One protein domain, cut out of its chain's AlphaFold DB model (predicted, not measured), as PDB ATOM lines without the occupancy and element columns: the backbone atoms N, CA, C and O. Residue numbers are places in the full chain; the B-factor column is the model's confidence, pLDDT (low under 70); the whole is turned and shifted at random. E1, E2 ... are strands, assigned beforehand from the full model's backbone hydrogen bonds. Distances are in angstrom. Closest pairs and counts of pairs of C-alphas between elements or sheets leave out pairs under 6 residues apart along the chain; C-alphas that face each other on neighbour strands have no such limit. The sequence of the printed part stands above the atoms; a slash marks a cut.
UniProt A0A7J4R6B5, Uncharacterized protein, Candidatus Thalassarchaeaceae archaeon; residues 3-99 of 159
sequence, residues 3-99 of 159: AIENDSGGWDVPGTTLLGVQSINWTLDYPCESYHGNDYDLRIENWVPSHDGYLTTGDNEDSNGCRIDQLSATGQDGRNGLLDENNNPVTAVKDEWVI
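What this domain is: This is residues 3 to 99 of the 159 residues of an uncharacterized protein of Candidatus Thalassarchaeaceae archaeon (UniProt A0A7J4R6B5). With little regular structure, this domain is a two-stranded antiparallel hairpin, E2 and E3, along one side of a long winding stretch with no named element, residues 48 to 99. Short E1 lies near one end of the hairpin. The printed part has 97 residues, 20 of them in three named strands, E1, E2, E3, and no named helix: all strand. It is compact, with a radius of gyration of the C-alphas of 13.7 A and spans of 43 by 33 by 26 A.

Where its parts are: E2, residues 24 to 32, runs 19.9 A from C-alpha 24 at (186.666, 114.957, 184.991) and bends by 75 degrees at residue 29. E3, residues 40 to 47, runs 18.8 A to C-alpha 47 at (182.077, 113.685, 186.324). E1 is residues 3 to 5.

How they stand to each other: In the hairpin of E2 and E3, N 28 and O 42 are 2.9 A apart, within hydrogen-bond range. E1 pairs with no named strand; its residues 4 to 5 pair antiparallel with residues 11 to 12.

The domain as a whole: The printed part has no cut. E1 to E2 is a long link of 18 residues. Residues 34 to 37, 61 to 64 and 99 have pLDDT under 70.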
ATOM      1  N   ALA A   3     189.855 106.810 187.613       96.12
ATOM      2  CA  ALA A   3     190.015 107.998 188.442       96.12
ATOM      3  C   ALA A   3     190.681 107.620 189.771       96.12
ATOM      4  O   ALA A   3     190.347 106.584 190.353       96.12
ATOM      5  N   ILE A   4     191.626 108.447 190.210       96.94
ATOM      6  CA  ILE A   4     192.380 108.280 191.457       96.94
ATOM      7  C   ILE A   4     192.375 109.618 192.191       96.94
ATOM      8  O   ILE A   4     192.616 110.655 191.575       96.94
ATOM      9  N   GLU A   5     192.079 109.611 193.482       96.50
ATOM     10  CA  GLU A   5     192.137 110.791 194.334       96.50
ATOM     11  C   GLU A   5     193.578 111.315 194.403       96.50
ATOM     12  O   GLU A   5     194.534 110.565 194.609       96.50
ATOM     13  N   ASN A   6     193.745 112.619 194.182       95.75
ATOM     14  CA  ASN A   6     195.047 113.270 194.238       95.75
ATOM     15  C   ASN A   6     195.339 113.735 195.673       95.75
ATOM     16  O   ASN A   6     194.502 114.389 196.296       95.75
ATOM     17  N   ASP A   7     196.557 113.498 196.167       92.50
ATOM     18  CA  ASP A   7     196.987 113.877 197.527       92.50
ATOM     19  C   ASP A   7     196.847 115.382 197.837       92.50
ATOM     20  O   ASP A   7     196.708 115.784 198.993       92.50
ATOM     21  N   SER A   8     196.907 116.238 196.815       90.94
ATOM     22  CA  SER A   8     196.733 117.694 196.929       90.94
ATOM     23  C   SER A   8     195.275 118.145 196.751       90.94
ATOM     24  O   SER A   8     194.995 119.346 196.788       90.94
ATOM     25  N   GLY A   9     194.353 117.197 196.582       92.38
ATOM     26  CA  GLY A   9     192.930 117.399 196.339       92.38
ATOM     27  C   GLY A   9     192.543 117.304 194.860       92.38
ATOM     28  O   GLY A   9     193.297 117.685 193.964       92.38
ATOM     29  N   GLY A  10     191.316 116.843 194.607       96.00
ATOM     30  CA  GLY A  10     190.802 116.589 193.258       96.00
ATOM     31  C   GLY A  10     191.152 115.188 192.753       96.00
ATOM     32  O   GLY A  10     191.444 114.290 193.538       96.00
ATOM     33  N   TRP A  11     191.101 115.010 191.436       97.44
ATOM     34  CA  TRP A  11     191.206 113.713 190.774       97.44
ATOM     35  C   TRP A  11     192.288 113.716 189.699       97.44
ATOM     36  O   TRP A  11     192.363 114.627 188.871       97.44
ATOM     37  N   ASP A  12     193.077 112.652 189.679       97.50
ATOM     38  CA  ASP A  12     193.974 112.300 188.591       97.50
ATOM     39  C   ASP A  12     193.334 111.232 187.710       97.50
ATOM     40  O   ASP A  12     192.659 110.312 188.183       97.50
ATOM     41  N   VAL A  13     193.602 111.318 186.408       96.62
ATOM     42  CA  VAL A  13     193.216 110.283 185.447       96.62
ATOM     43  C   VAL A  13     194.471 109.793 184.721       96.62
ATOM     44  O   VAL A  13     194.882 110.389 183.717       96.62
ATOM     45  N   PRO A  14     195.106 108.709 185.207       94.75
ATOM     46  CA  PRO A  14     196.303 108.153 184.590       94.75
ATOM     47  C   PRO A  14     196.103 107.831 183.106       94.75
ATOM     48  O   PRO A  14     195.061 107.319 182.700       94.75
ATOM     49  N   GLY A  15     197.124 108.117 182.295       92.44
ATOM     50  CA  GLY A  15     197.059 107.958 180.838       92.44
ATOM     51  C   GLY A  15     196.411 109.137 180.101       92.44
ATOM     52  O   GLY A  15     196.288 109.087 178.882       92.44
ATOM     53  N   THR A  16     196.037 110.203 180.813       94.00
ATOM     54  CA  THR A  16     195.538 111.459 180.234       94.00
ATOM     55  C   THR A  16     196.357 112.652 180.737       94.00
ATOM     56  O   THR A  16     197.320 112.493 181.487       94.00
ATOM     57  N   THR A  17     195.974 113.864 180.331       95.69
ATOM     58  CA  THR A  17     196.555 115.117 180.839       95.69
ATOM     59  C   THR A  17     195.822 115.678 182.064       95.69
ATOM     60  O   THR A  17     196.142 116.781 182.501       95.69
ATOM     61  N   LEU A  18     194.813 114.979 182.592       96.44
ATOM     62  CA  LEU A  18     194.021 115.444 183.730       96.44
ATOM     63  C   LEU A  18     194.721 115.084 185.044       96.44
ATOM     64  O   LEU A  18     194.805 113.906 185.399       96.44
ATOM     65  N   LEU A  19     195.207 116.108 185.748       96.25
ATOM     66  CA  LEU A  19     195.892 115.991 187.036       96.25
ATOM     67  C   LEU A  19     195.301 116.994 188.038       96.25
ATOM     68  O   LEU A  19     195.200 118.182 187.723       96.25
ATOM     69  N   GLY A  20     194.910 116.529 189.225       96.44
ATOM     70  CA  GLY A  20     194.352 117.328 190.318       96.44
ATOM     71  C   GLY A  20     193.067 118.077 189.950       96.44
ATOM     72  O   GLY A  20     192.813 119.174 190.456       96.44
ATOM     73  N   VAL A  21     192.264 117.541 189.025       96.94
ATOM     74  CA  VAL A  21     191.066 118.230 188.524       96.94
ATOM     75  C   VAL A  21     189.880 118.038 189.465       96.94
ATOM     76  O   VAL A  21     189.684 116.972 190.038       96.94
ATOM     77  N   GLN A  22     189.052 119.069 189.625       96.75
ATOM     78  CA  GLN A  22     187.876 118.998 190.507       96.75
ATOM     79  C   GLN A  22     186.710 118.224 189.881       96.75
ATOM     80  O   GLN A  22     185.893 117.642 190.588       96.75
ATOM     81  N   SER A  23     186.645 118.203 188.552       95.69
ATOM     82  CA  SER A  23     185.732 117.368 187.782       95.69
ATOM     83  C   SER A  23     186.436 116.857 186.533       95.69
ATOM     84  O   SER A  23     187.282 117.534 185.941       95.69
ATOM     85  N   ILE A  24     186.088 115.642 186.135       96.12
ATOM     86  CA  ILE A  24     186.666 114.957 184.991       96.12
ATOM     87  C   ILE A  24     185.810 115.282 183.769       96.12
ATOM     88  O   ILE A  24     184.613 114.995 183.724       96.12
ATOM     89  N   ASN A  25     186.451 115.891 182.777       95.50
ATOM     90  CA  ASN A  25     185.901 116.114 181.448       95.50
ATOM     91  C   ASN A  25     186.878 115.512 180.444       95.50
ATOM     92  O   ASN A  25     188.042 115.912 180.402       95.50
ATOM     93  N   TRP A  26     186.424 114.538 179.665       94.38
ATOM     94  CA  TRP A  26     187.298 113.821 178.746       94.38
ATOM     95  C   TRP A  26     186.522 113.290 177.549       94.38
ATOM     96  O   TRP A  26     185.394 112.829 177.693       94.38
ATOM     97  N   THR A  27     187.144 113.319 176.377       91.75
ATOM     98  CA  THR A  27     186.630 112.652 175.181       91.75
ATOM     99  C   THR A  27     187.543 111.472 174.897       91.75
ATOM    100  O   THR A  27     188.749 111.644 174.724       91.75
ATOM    101  N   LEU A  28     186.981 110.269 174.920       87.62
ATOM    102  CA  LEU A  28     187.683 109.054 174.536       87.62
ATOM    103  C   LEU A  28     187.657 108.957 173.014       87.62
ATOM    104  O   LEU A  28     186.598 109.128 172.424       87.62
ATOM    105  N   ASP A  29     188.801 108.649 172.407       85.44
ATOM    106  CA  ASP A  29     188.908 108.315 170.981       85.44
ATOM    107  C   ASP A  29     188.305 106.920 170.748       85.44
ATOM    108  O   ASP A  29     188.994 105.906 170.624       85.44
ATOM    109  N   TYR A  30     186.984 106.866 170.885       79.06
ATOM    110  CA  TYR A  30     186.161 105.676 170.851       79.06
ATOM    111  C   TYR A  30     184.914 105.997 170.029       79.06
ATOM    112  O   TYR A  30     184.005 106.651 170.555       79.06
ATOM    113  N   PRO A  31     184.883 105.591 168.747       78.69
ATOM    114  CA  PRO A  31     183.814 105.972 167.846       78.69
ATOM    115  C   PRO A  31     182.527 105.243 168.219       78.69
ATOM    116  O   PRO A  31     182.475 104.015 168.301       78.69
ATOM    117  N   CYS A  32     181.481 106.032 168.415       79.31
ATOM    118  CA  CYS A  32     180.142 105.582 168.725       79.31
ATOM    119  C   CYS A  32     179.227 105.777 167.536       79.31
ATOM    120  O   CYS A  32     178.909 106.908 167.163       79.31
ATOM    121  N   GLU A  33     178.763 104.661 166.982       75.12
ATOM    122  CA  GLU A  33     177.807 104.680 165.888       75.12
ATOM    123  C   GLU A  33     176.455 105.201 166.387       75.12
ATOM    124  O   GLU A  33     175.863 104.713 167.356       75.12
ATOM    125  N   SER A  34     175.954 106.238 165.720       69.69
ATOM    126  CA  SER A  34     174.615 106.757 165.971       69.69
ATOM    127  C   SER A  34     173.627 106.147 164.995       69.69
ATOM    128  O   SER A  34     173.776 106.271 163.780       69.69
ATOM    129  N   TYR A  35     172.518 105.628 165.521       64.12
ATOM    130  CA  TYR A  35     171.377 105.189 164.712       64.12
ATOM    131  C   TYR A  35     170.809 106.308 163.803       64.12
ATOM    132  O   TYR A  35     170.115 106.032 162.826       64.12
ATOM    133  N   HIS A  36     171.104 107.582 164.100       67.06
ATOM    134  CA  HIS A  36     170.640 108.750 163.340       67.06
ATOM    135  C   HIS A  36     171.742 109.491 162.559       67.06
ATOM    136  O   HIS A  36     171.492 110.590 162.064       67.06
ATOM    137  N   GLY A  37     172.917 108.880 162.373       62.75
ATOM    138  CA  GLY A  37     173.750 109.141 161.194       62.75
ATOM    139  C   GLY A  37     175.106 109.818 161.390       62.75
ATOM    140  O   GLY A  37     175.906 109.738 160.467       62.75
ATOM    141  N   ASN A  38     175.405 110.439 162.535       70.50
ATOM    142  CA  ASN A  38     176.760 110.937 162.796       70.50
ATOM    143  C   ASN A  38     177.404 110.129 163.913       70.50
ATOM    144  O   ASN A  38     176.882 110.120 165.032       70.50
ATOM    145  N   ASP A  39     178.541 109.516 163.606       76.44
ATOM    146  CA  ASP A  39     179.418 108.954 164.621       76.44
ATOM    147  C   ASP A  39     179.879 110.073 165.557       76.44
ATOM    148  O   ASP A  39     180.086 111.223 165.148       76.44
ATOM    149  N   TYR A  40     179.991 109.747 166.833       80.31
ATOM    150  CA  TYR A  40     180.461 110.662 167.860       80.31
ATOM    151  C   TYR A  40     181.454 109.943 168.755       80.31
ATOM    152  O   TYR A  40     181.379 108.735 168.925       80.31
ATOM    153  N   ASP A  41     182.370 110.686 169.353       85.44
ATOM    154  CA  ASP A  41     183.275 110.114 170.341       85.44
ATOM    155  C   ASP A  41     182.593 110.028 171.704       85.44
ATOM    156  O   ASP A  41     181.768 110.879 172.064       85.44
ATOM    157  N   LEU A  42     182.957 109.022 172.496       84.94
ATOM    158  CA  LEU A  42     182.427 108.865 173.845       84.94
ATOM    159  C   LEU A  42     182.925 109.997 174.758       84.94
ATOM    160  O   LEU A  42     184.128 110.176 174.971       84.94
ATOM    161  N   ARG A  43     181.988 110.758 175.333       89.12
ATOM    162  CA  ARG A  43     182.282 111.949 176.142       89.12
ATOM    163  C   ARG A  43     181.903 111.749 177.602       89.12
ATOM    164  O   ARG A  43     180.798 111.325 177.921       89.12
ATOM    165  N   ILE A  44     182.838 112.109 178.470       91.94
ATOM    166  CA  ILE A  44     182.692 112.199 179.917       91.94
ATOM    167  C   ILE A  44     182.550 113.679 180.248       91.94
ATOM    168  O   ILE A  44     183.426 114.477 179.902       91.94
ATOM    169  N   GLU A  45     181.456 114.044 180.907       92.44
ATOM    170  CA  GLU A  45     181.102 115.437 181.170       92.44
ATOM    171  C   GLU A  45     180.869 115.673 182.661       92.44
ATOM    172  O   GLU A  45     179.978 115.076 183.267       92.44
ATOM    173  N   ASN A  46     181.658 116.587 183.237       93.38
ATOM    174  CA  ASN A  46     181.564 117.052 184.624       93.38
ATOM    175  C   ASN A  46     181.443 115.932 185.665       93.38
ATOM    176  O   ASN A  46     180.760 116.081 186.679       93.38
ATOM    177  N   TRP A  47     182.128 114.819 185.426       93.94
ATOM    178  CA  TRP A  47     182.077 113.685 186.324       93.94
ATOM    179  C   TRP A  47     182.876 113.970 187.595       93.94
ATOM    180  O   TRP A  47     184.048 114.340 187.530       93.94
ATOM    181  N   VAL A  48     182.254 113.774 188.755       94.62
ATOM    182  CA  VAL A  48     182.931 113.815 190.056       94.62
ATOM    183  C   VAL A  48     182.786 112.430 190.683       94.62
ATOM    184  O   VAL A  48     181.681 112.074 191.106       94.62
ATOM    185  N   PRO A  49     183.858 111.619 190.701       92.88
ATOM    186  CA  PRO A  49     183.837 110.319 191.354       92.88
ATOM    187  C   PRO A  49     183.530 110.453 192.852       92.88
ATOM    188  O   PRO A  49     183.894 111.436 193.491       92.88
ATOM    189  N   SER A  50     182.860 109.453 193.424       92.12
ATOM    190  CA  SER A  50     182.661 109.344 194.877       92.12
ATOM    191  C   SER A  50     183.817 108.628 195.581       92.12
ATOM    192  O   SER A  50     183.938 108.713 196.800       92.12
ATOM    193  N   HIS A  51     184.629 107.892 194.821       93.44
ATOM    194  CA  HIS A  51     185.807 107.156 195.262       93.44
ATOM    195  C   HIS A  51     186.675 106.788 194.048       93.44
ATOM    196  O   HIS A  51     186.215 106.850 192.903       93.44
ATOM    197  N   ASP A  52     187.892 106.316 194.312       94.06
ATOM    198  CA  ASP A  52     188.799 105.756 193.307       94.06
ATOM    199  C   ASP A  52     188.188 104.567 192.574       94.06
ATOM    200  O   ASP A  52     187.623 103.652 193.186       94.06
ATOM    201  N   GLY A  53     188.356 104.522 191.257       93.31
ATOM    202  CA  GLY A  53     187.841 103.403 190.489       93.31
ATOM    203  C   GLY A  53     187.790 103.624 188.992       93.31
ATOM    204  O   GLY A  53     188.297 104.602 188.446       93.31
ATOM    205  N   TYR A  54     187.168 102.665 188.325       91.94
ATOM    206  CA  TYR A  54     186.990 102.634 186.891       91.94
ATOM    207  C   TYR A  54     185.608 103.138 186.501       91.94
ATOM    208  O   TYR A  54     184.587 102.727 187.049       91.94
ATOM    209  N   LEU A  55     185.599 103.991 185.489       90.62
ATOM    210  CA  LEU A  55     184.426 104.257 184.683       90.62
ATOM    211  C   LEU A  55     184.276 103.136 183.652       90.62
ATOM    212  O   LEU A  55     185.236 102.866 182.911       90.62
ATOM    213  N   THR A  56     183.099 102.512 183.616       85.88
ATOM    214  CA  THR A  56     182.785 101.420 182.694       85.88
ATOM    215  C   THR A  56     181.906 101.915 181.559       85.88
ATOM    216  O   THR A  56     180.932 102.647 181.733       85.88
ATOM    217  N   THR A  57     182.294 101.519 180.359       81.62
ATOM    218  CA  THR A  57     181.397 101.503 179.215       81.62
ATOM    219  C   THR A  57     180.412 100.361 179.408       81.62
ATOM    220  O   THR A  57     180.820  99.296 179.873       81.62
ATOM    221  N   GLY A  58     179.162 100.574 179.022       72.50
ATOM    222  CA  GLY A  58     178.149  99.532 179.024       72.50
ATOM    223  C   GLY A  58     178.527  98.359 178.137       72.50
ATOM    224  O   GLY A  58     179.420  98.434 177.293       72.50
ATOM    225  N   ASP A  59     177.822  97.258 178.325       70.19
ATOM    226  CA  ASP A  59     178.024  95.994 177.620       70.19
ATOM    227  C   ASP A  59     177.106  95.835 176.400       70.19
ATOM    228  O   ASP A  59     177.075  94.779 175.770       70.19
ATOM    229  N   ASN A  60     176.359  96.881 176.039       70.31
ATOM    230  CA  ASN A  60     175.433  96.820 174.918       70.31
ATOM    231  C   ASN A  60     176.187  96.720 173.581       70.31
ATOM    232  O   ASN A  60     176.690  97.732 173.070       70.31
ATOM    233  N   GLU A  61     176.192  95.508 173.020       69.88
ATOM    234  CA  GLU A  61     176.801  95.136 171.739       69.88
ATOM    235  C   GLU A  61     176.325  96.026 170.581       69.88
ATOM    236  O   GLU A  61     177.141  96.429 169.757       69.88
ATOM    237  N   ASP A  62     175.050  96.435 170.567       69.12
ATOM    238  CA  ASP A  62     174.486  97.281 169.501       69.12
ATOM    239  C   ASP A  62     175.072  98.697 169.496       69.12
ATOM    240  O   ASP A  62     175.093  99.378 168.475       69.12
ATOM    241  N   SER A  63     175.517  99.167 170.661       69.38
ATOM    242  CA  SER A  63     176.183 100.463 170.802       69.38
ATOM    243  C   SER A  63     177.695 100.327 170.908       69.38
ATOM    244  O   SER A  63     178.359 101.324 171.163       69.38
ATOM    245  N   ASN A  64     178.232  99.105 170.808       69.38
ATOM    246  CA  ASN A  64     179.619  98.797 171.128       69.38
ATOM    247  C   ASN A  64     180.039  99.431 172.474       69.38
ATOM    248  O   ASN A  64     181.073 100.067 172.575       69.38
ATOM    249  N   GLY A  65     179.194  99.395 173.503       73.88
ATOM    250  CA  GLY A  65     179.496 100.038 174.791       73.88
ATOM    251  C   GLY A  65     179.547 101.575 174.810       73.88
ATOM    252  O   GLY A  65     180.038 102.176 175.763       73.88
ATOM    253  N   CYS A  66     178.964 102.255 173.825       78.69
ATOM    254  CA  CYS A  66     178.864 103.721 173.781       78.69
ATOM    255  C   CYS A  66     177.858 104.354 174.743       78.69
ATOM    256  O   CYS A  66     177.498 105.525 174.619       78.69
ATOM    257  N   ARG A  67     177.399 103.590 175.728       80.25
ATOM    258  CA  ARG A  67     176.596 104.087 176.837       80.25
ATOM    259  C   ARG A  67     177.415 103.917 178.095       80.25
ATOM    260  O   ARG A  67     177.632 102.797 178.523       80.25
ATOM    261  N   ILE A  68     177.893 105.016 178.663       86.44
ATOM    262  CA  ILE A  68     178.579 104.978 179.957       86.44
ATOM    263  C   ILE A  68     177.570 104.508 181.010       86.44
ATOM    264  O   ILE A  68     176.477 105.075 181.097       86.44
ATOM    265  N   ASP A  69     177.926 103.494 181.800       85.44
ATOM    266  CA  ASP A  69     177.020 102.908 182.801       85.44
ATOM    267  C   ASP A  69     176.808 103.821 184.008       85.44
ATOM    268  O   ASP A  69     175.846 103.680 184.755       85.44
ATOM    269  N   GLN A  70     177.691 104.787 184.218       88.19
ATOM    270  CA  GLN A  70     177.579 105.753 185.296       88.19
ATOM    271  C   GLN A  70     176.898 107.023 184.776       88.19
ATOM    272  O   GLN A  70     177.532 107.869 184.146       88.19
ATOM    273  N   LEU A  71     175.611 107.194 185.099       88.25
ATOM    274  CA  LEU A  71     174.812 108.382 184.742       88.25
ATOM    275  C   LEU A  71     175.477 109.696 185.196       88.25
ATOM    276  O   LEU A  71     175.366 110.737 184.547       88.25
ATOM    277  N   SER A  72     176.219 109.660 186.303       88.44
ATOM    278  CA  SER A  72     176.944 110.831 186.796       88.44
ATOM    279  C   SER A  72     178.087 111.295 185.900       88.44
ATOM    280  O   SER A  72     178.530 112.432 186.042       88.44
ATOM    281  N   ALA A  73     178.541 110.450 184.976       90.19
ATOM    282  CA  ALA A  73     179.622 110.754 184.053       90.19
ATOM    283  C   ALA A  73     179.151 111.289 182.693       90.19
ATOM    284  O   ALA A  73     179.979 111.693 181.880       90.19
ATOM    285  N   THR A  74     177.839 111.328 182.447       86.75
ATOM    286  CA  THR A  74     177.229 111.780 181.184       86.75
ATOM    287  C   THR A  74     176.517 113.127 181.328       86.75
ATOM    288  O   THR A  74     175.558 113.408 180.612       86.75
ATOM    289  N   GLY A  75     176.911 113.947 182.309       83.56
ATOM    290  CA  GLY A  75     176.207 115.197 182.600       83.56
ATOM    291  C   GLY A  75     174.772 114.995 183.109       83.56
ATOM    292  O   GLY A  75     173.955 115.903 182.979       83.56
ATOM    293  N   GLN A  76     174.467 113.831 183.703       82.12
ATOM    294  CA  GLN A  76     173.129 113.454 184.185       82.12
ATOM    295  C   GLN A  76     172.085 113.283 183.062       82.12
ATOM    296  O   GLN A  76     170.890 113.498 183.285       82.12
ATOM    297  N   ASP A  77     172.497 112.876 181.856       81.56
ATOM    298  CA  ASP A  77     171.551 112.496 180.802       81.56
ATOM    299  C   ASP A  77     170.819 111.199 181.171       81.56
ATOM    300  O   ASP A  77     171.356 110.105 181.000       81.56
ATOM    301  N   GLY A  78     169.566 111.316 181.622       71.69
ATOM    302  CA  GLY A  78     168.724 110.190 182.045       71.69
ATOM    303  C   GLY A  78     168.387 109.158 180.958       71.69
ATOM    304  O   GLY A  78     167.670 108.201 181.233       71.69
ATOM    305  N   ARG A  79     168.864 109.335 179.719       72.50
ATOM    306  CA  ARG A  79     168.833 108.304 178.666       72.50
ATOM    307  C   ARG A  79     169.997 107.310 178.769       72.50
ATOM    308  O   ARG A  79     169.970 106.285 178.080       72.50
ATOM    309  N   ASN A  80     171.000 107.631 179.584       77.94
ATOM    310  CA  ASN A  80     172.252 106.905 179.755       77.94
ATOM    311  C   ASN A  80     172.450 106.486 181.219       77.94
ATOM    312  O   ASN A  80     171.827 107.033 182.124       77.94
ATOM    313  N   GLY A  81     173.353 105.534 181.443       84.31
ATOM    314  CA  GLY A  81     173.676 105.029 182.769       84.31
ATOM    315  C   GLY A  81     172.677 104.024 183.341       84.31
ATOM    316  O   GLY A  81     171.515 103.942 182.949       84.31
ATOM    317  N   LEU A  82     173.174 103.239 184.287       85.69
ATOM    318  CA  LEU A  82     172.447 102.243 185.048       85.69
ATOM    319  C   LEU A  82     172.050 102.821 186.406       85.69
ATOM    320  O   LEU A  82     172.751 103.659 186.988       85.69
ATOM    321  N   LEU A  83     170.916 102.345 186.910       87.31
ATOM    322  CA  LEU A  83     170.426 102.645 188.247       87.31
ATOM    323  C   LEU A  83     170.431 101.364 189.087       87.31
ATOM    324  O   LEU A  83     170.217 100.273 188.556       87.31
ATOM    325  N   ASP A  84     170.677 101.504 190.386       85.31
ATOM    326  CA  ASP A  84     170.571 100.411 191.356       85.31
ATOM    327  C   ASP A  84     169.101 100.074 191.696       85.31
ATOM    328  O   ASP A  84     168.163 100.713 191.203       85.31
ATOM    329  N   GLU A  85     168.867  99.082 192.566       88.44
ATOM    330  CA  GLU A  85     167.506  98.695 192.969       88.44
ATOM    331  C   GLU A  85     166.721  99.794 193.710       88.44
ATOM    332  O   GLU A  85     165.498  99.709 193.839       88.44
ATOM    333  N   ASN A  86     167.414 100.834 194.179       91.75
ATOM    334  CA  ASN A  86     166.849 101.984 194.878       91.75
ATOM    335  C   ASN A  86     166.724 103.211 193.960       91.75
ATOM    336  O   ASN A  86     166.409 104.302 194.437       91.75
ATOM    337  N   ASN A  87     166.930 103.033 192.650       87.75
ATOM    338  CA  ASN A  87     166.856 104.073 191.629       87.75
ATOM    339  C   ASN A  87     167.937 105.169 191.774       87.75
ATOM    340  O   ASN A  87     167.748 106.291 191.294       87.75
ATOM    341  N   ASN A  88     169.069 104.863 192.417       87.69
ATOM    342  CA  ASN A  88     170.237 105.742 192.453       87.69
ATOM    343  C   ASN A  88     171.192 105.430 191.292       87.69
ATOM    344  O   ASN A  88     171.290 104.273 190.879       87.69
ATOM    345  N   PRO A  89     171.947 106.422 190.789       88.31
ATOM    346  CA  PRO A  89     172.992 106.196 189.794       88.31
ATOM    347  C   PRO A  89     174.053 105.201 190.266       88.31
ATOM    348  O   PRO A  89     174.603 105.350 191.361       88.31
ATOM    349  N   VAL A  90     174.418 104.256 189.401       88.25
ATOM    350  CA  VAL A  90     175.615 103.434 189.607       88.25
ATOM    351  C   VAL A  90     176.861 104.332 189.620       88.25
ATOM    352  O   VAL A  90     176.966 105.311 188.875       88.25
ATOM    353  N   THR A  91     177.802 104.014 190.509       90.81
ATOM    354  CA  THR A  91     179.040 104.782 190.729       90.81
ATOM    355  C   THR A  91     180.254 104.091 190.099       90.81
ATOM    356  O   THR A  91     180.110 103.109 189.365       90.81
ATOM    357  N   ALA A  92     181.455 104.643 190.303       91.69
ATOM    358  CA  ALA A  92     182.685 104.053 189.782       91.69
ATOM    359  C   ALA A  92     182.845 102.602 190.267       91.69
ATOM    360  O   ALA A  92     182.515 102.271 191.403       91.69
ATOM    361  N   VAL A  93     183.400 101.730 189.432       89.88
ATOM    362  CA  VAL A  93     183.731 100.363 189.844       89.88
ATOM    363  C   VAL A  93     185.054 100.389 190.597       89.88
ATOM    364  O   VAL A  93     186.068 100.823 190.055       89.88
ATOM    365  N   LYS A  94     185.072  99.920 191.846       88.12
ATOM    366  CA  LYS A  94     186.320  99.843 192.613       88.12
ATOM    367  C   LYS A  94     187.334  98.927 191.937       88.12
ATOM    368  O   LYS A  94     186.977  97.907 191.355       88.12
ATOM    369  N   ASP A  95     188.611  99.257 192.104       84.50
ATOM    370  CA  ASP A  95     189.717  98.462 191.560       84.50
ATOM    371  C   ASP A  95     189.677  97.003 192.037       84.50
ATOM    372  O   ASP A  95     189.850  96.079 191.250       84.50
ATOM    373  N   GLU A  96     189.313  96.796 193.303       76.31
ATOM    374  CA  GLU A  96     189.175  95.477 193.928       76.31
ATOM    375  C   GLU A  96     188.002  94.629 193.388       76.31
ATOM    376  O   GLU A  96     187.946  93.428 193.657       76.31
ATOM    377  N   TRP A  97     187.057  95.225 192.648       75.38
ATOM    378  CA  TRP A  97     185.880  94.536 192.095       75.38
ATOM    379  C   TRP A  97     186.060  94.085 190.646       75.38
ATOM    380  O   TRP A  97     185.240  93.318 190.140       75.38
ATOM    381  N   VAL A  98     187.118  94.528 189.967       72.25
ATOM    382  CA  VAL A  98     187.390  94.126 188.585       72.25
ATOM    383  C   VAL A  98     187.930  92.690 188.575       72.25
ATOM    384  O   VAL A  98     189.126  92.438 188.719       72.25
ATOM    385  N   ILE A  99     187.024  91.721 188.411       62.12
ATOM    386  CA  ILE A  99     187.357  90.302 188.235       62.12
ATOM    387  C   ILE A  99     187.983  90.140 186.844       62.12
ATOM    388  O   ILE A  99     187.299  90.238 185.830       62.12
TER     389      ILE A  99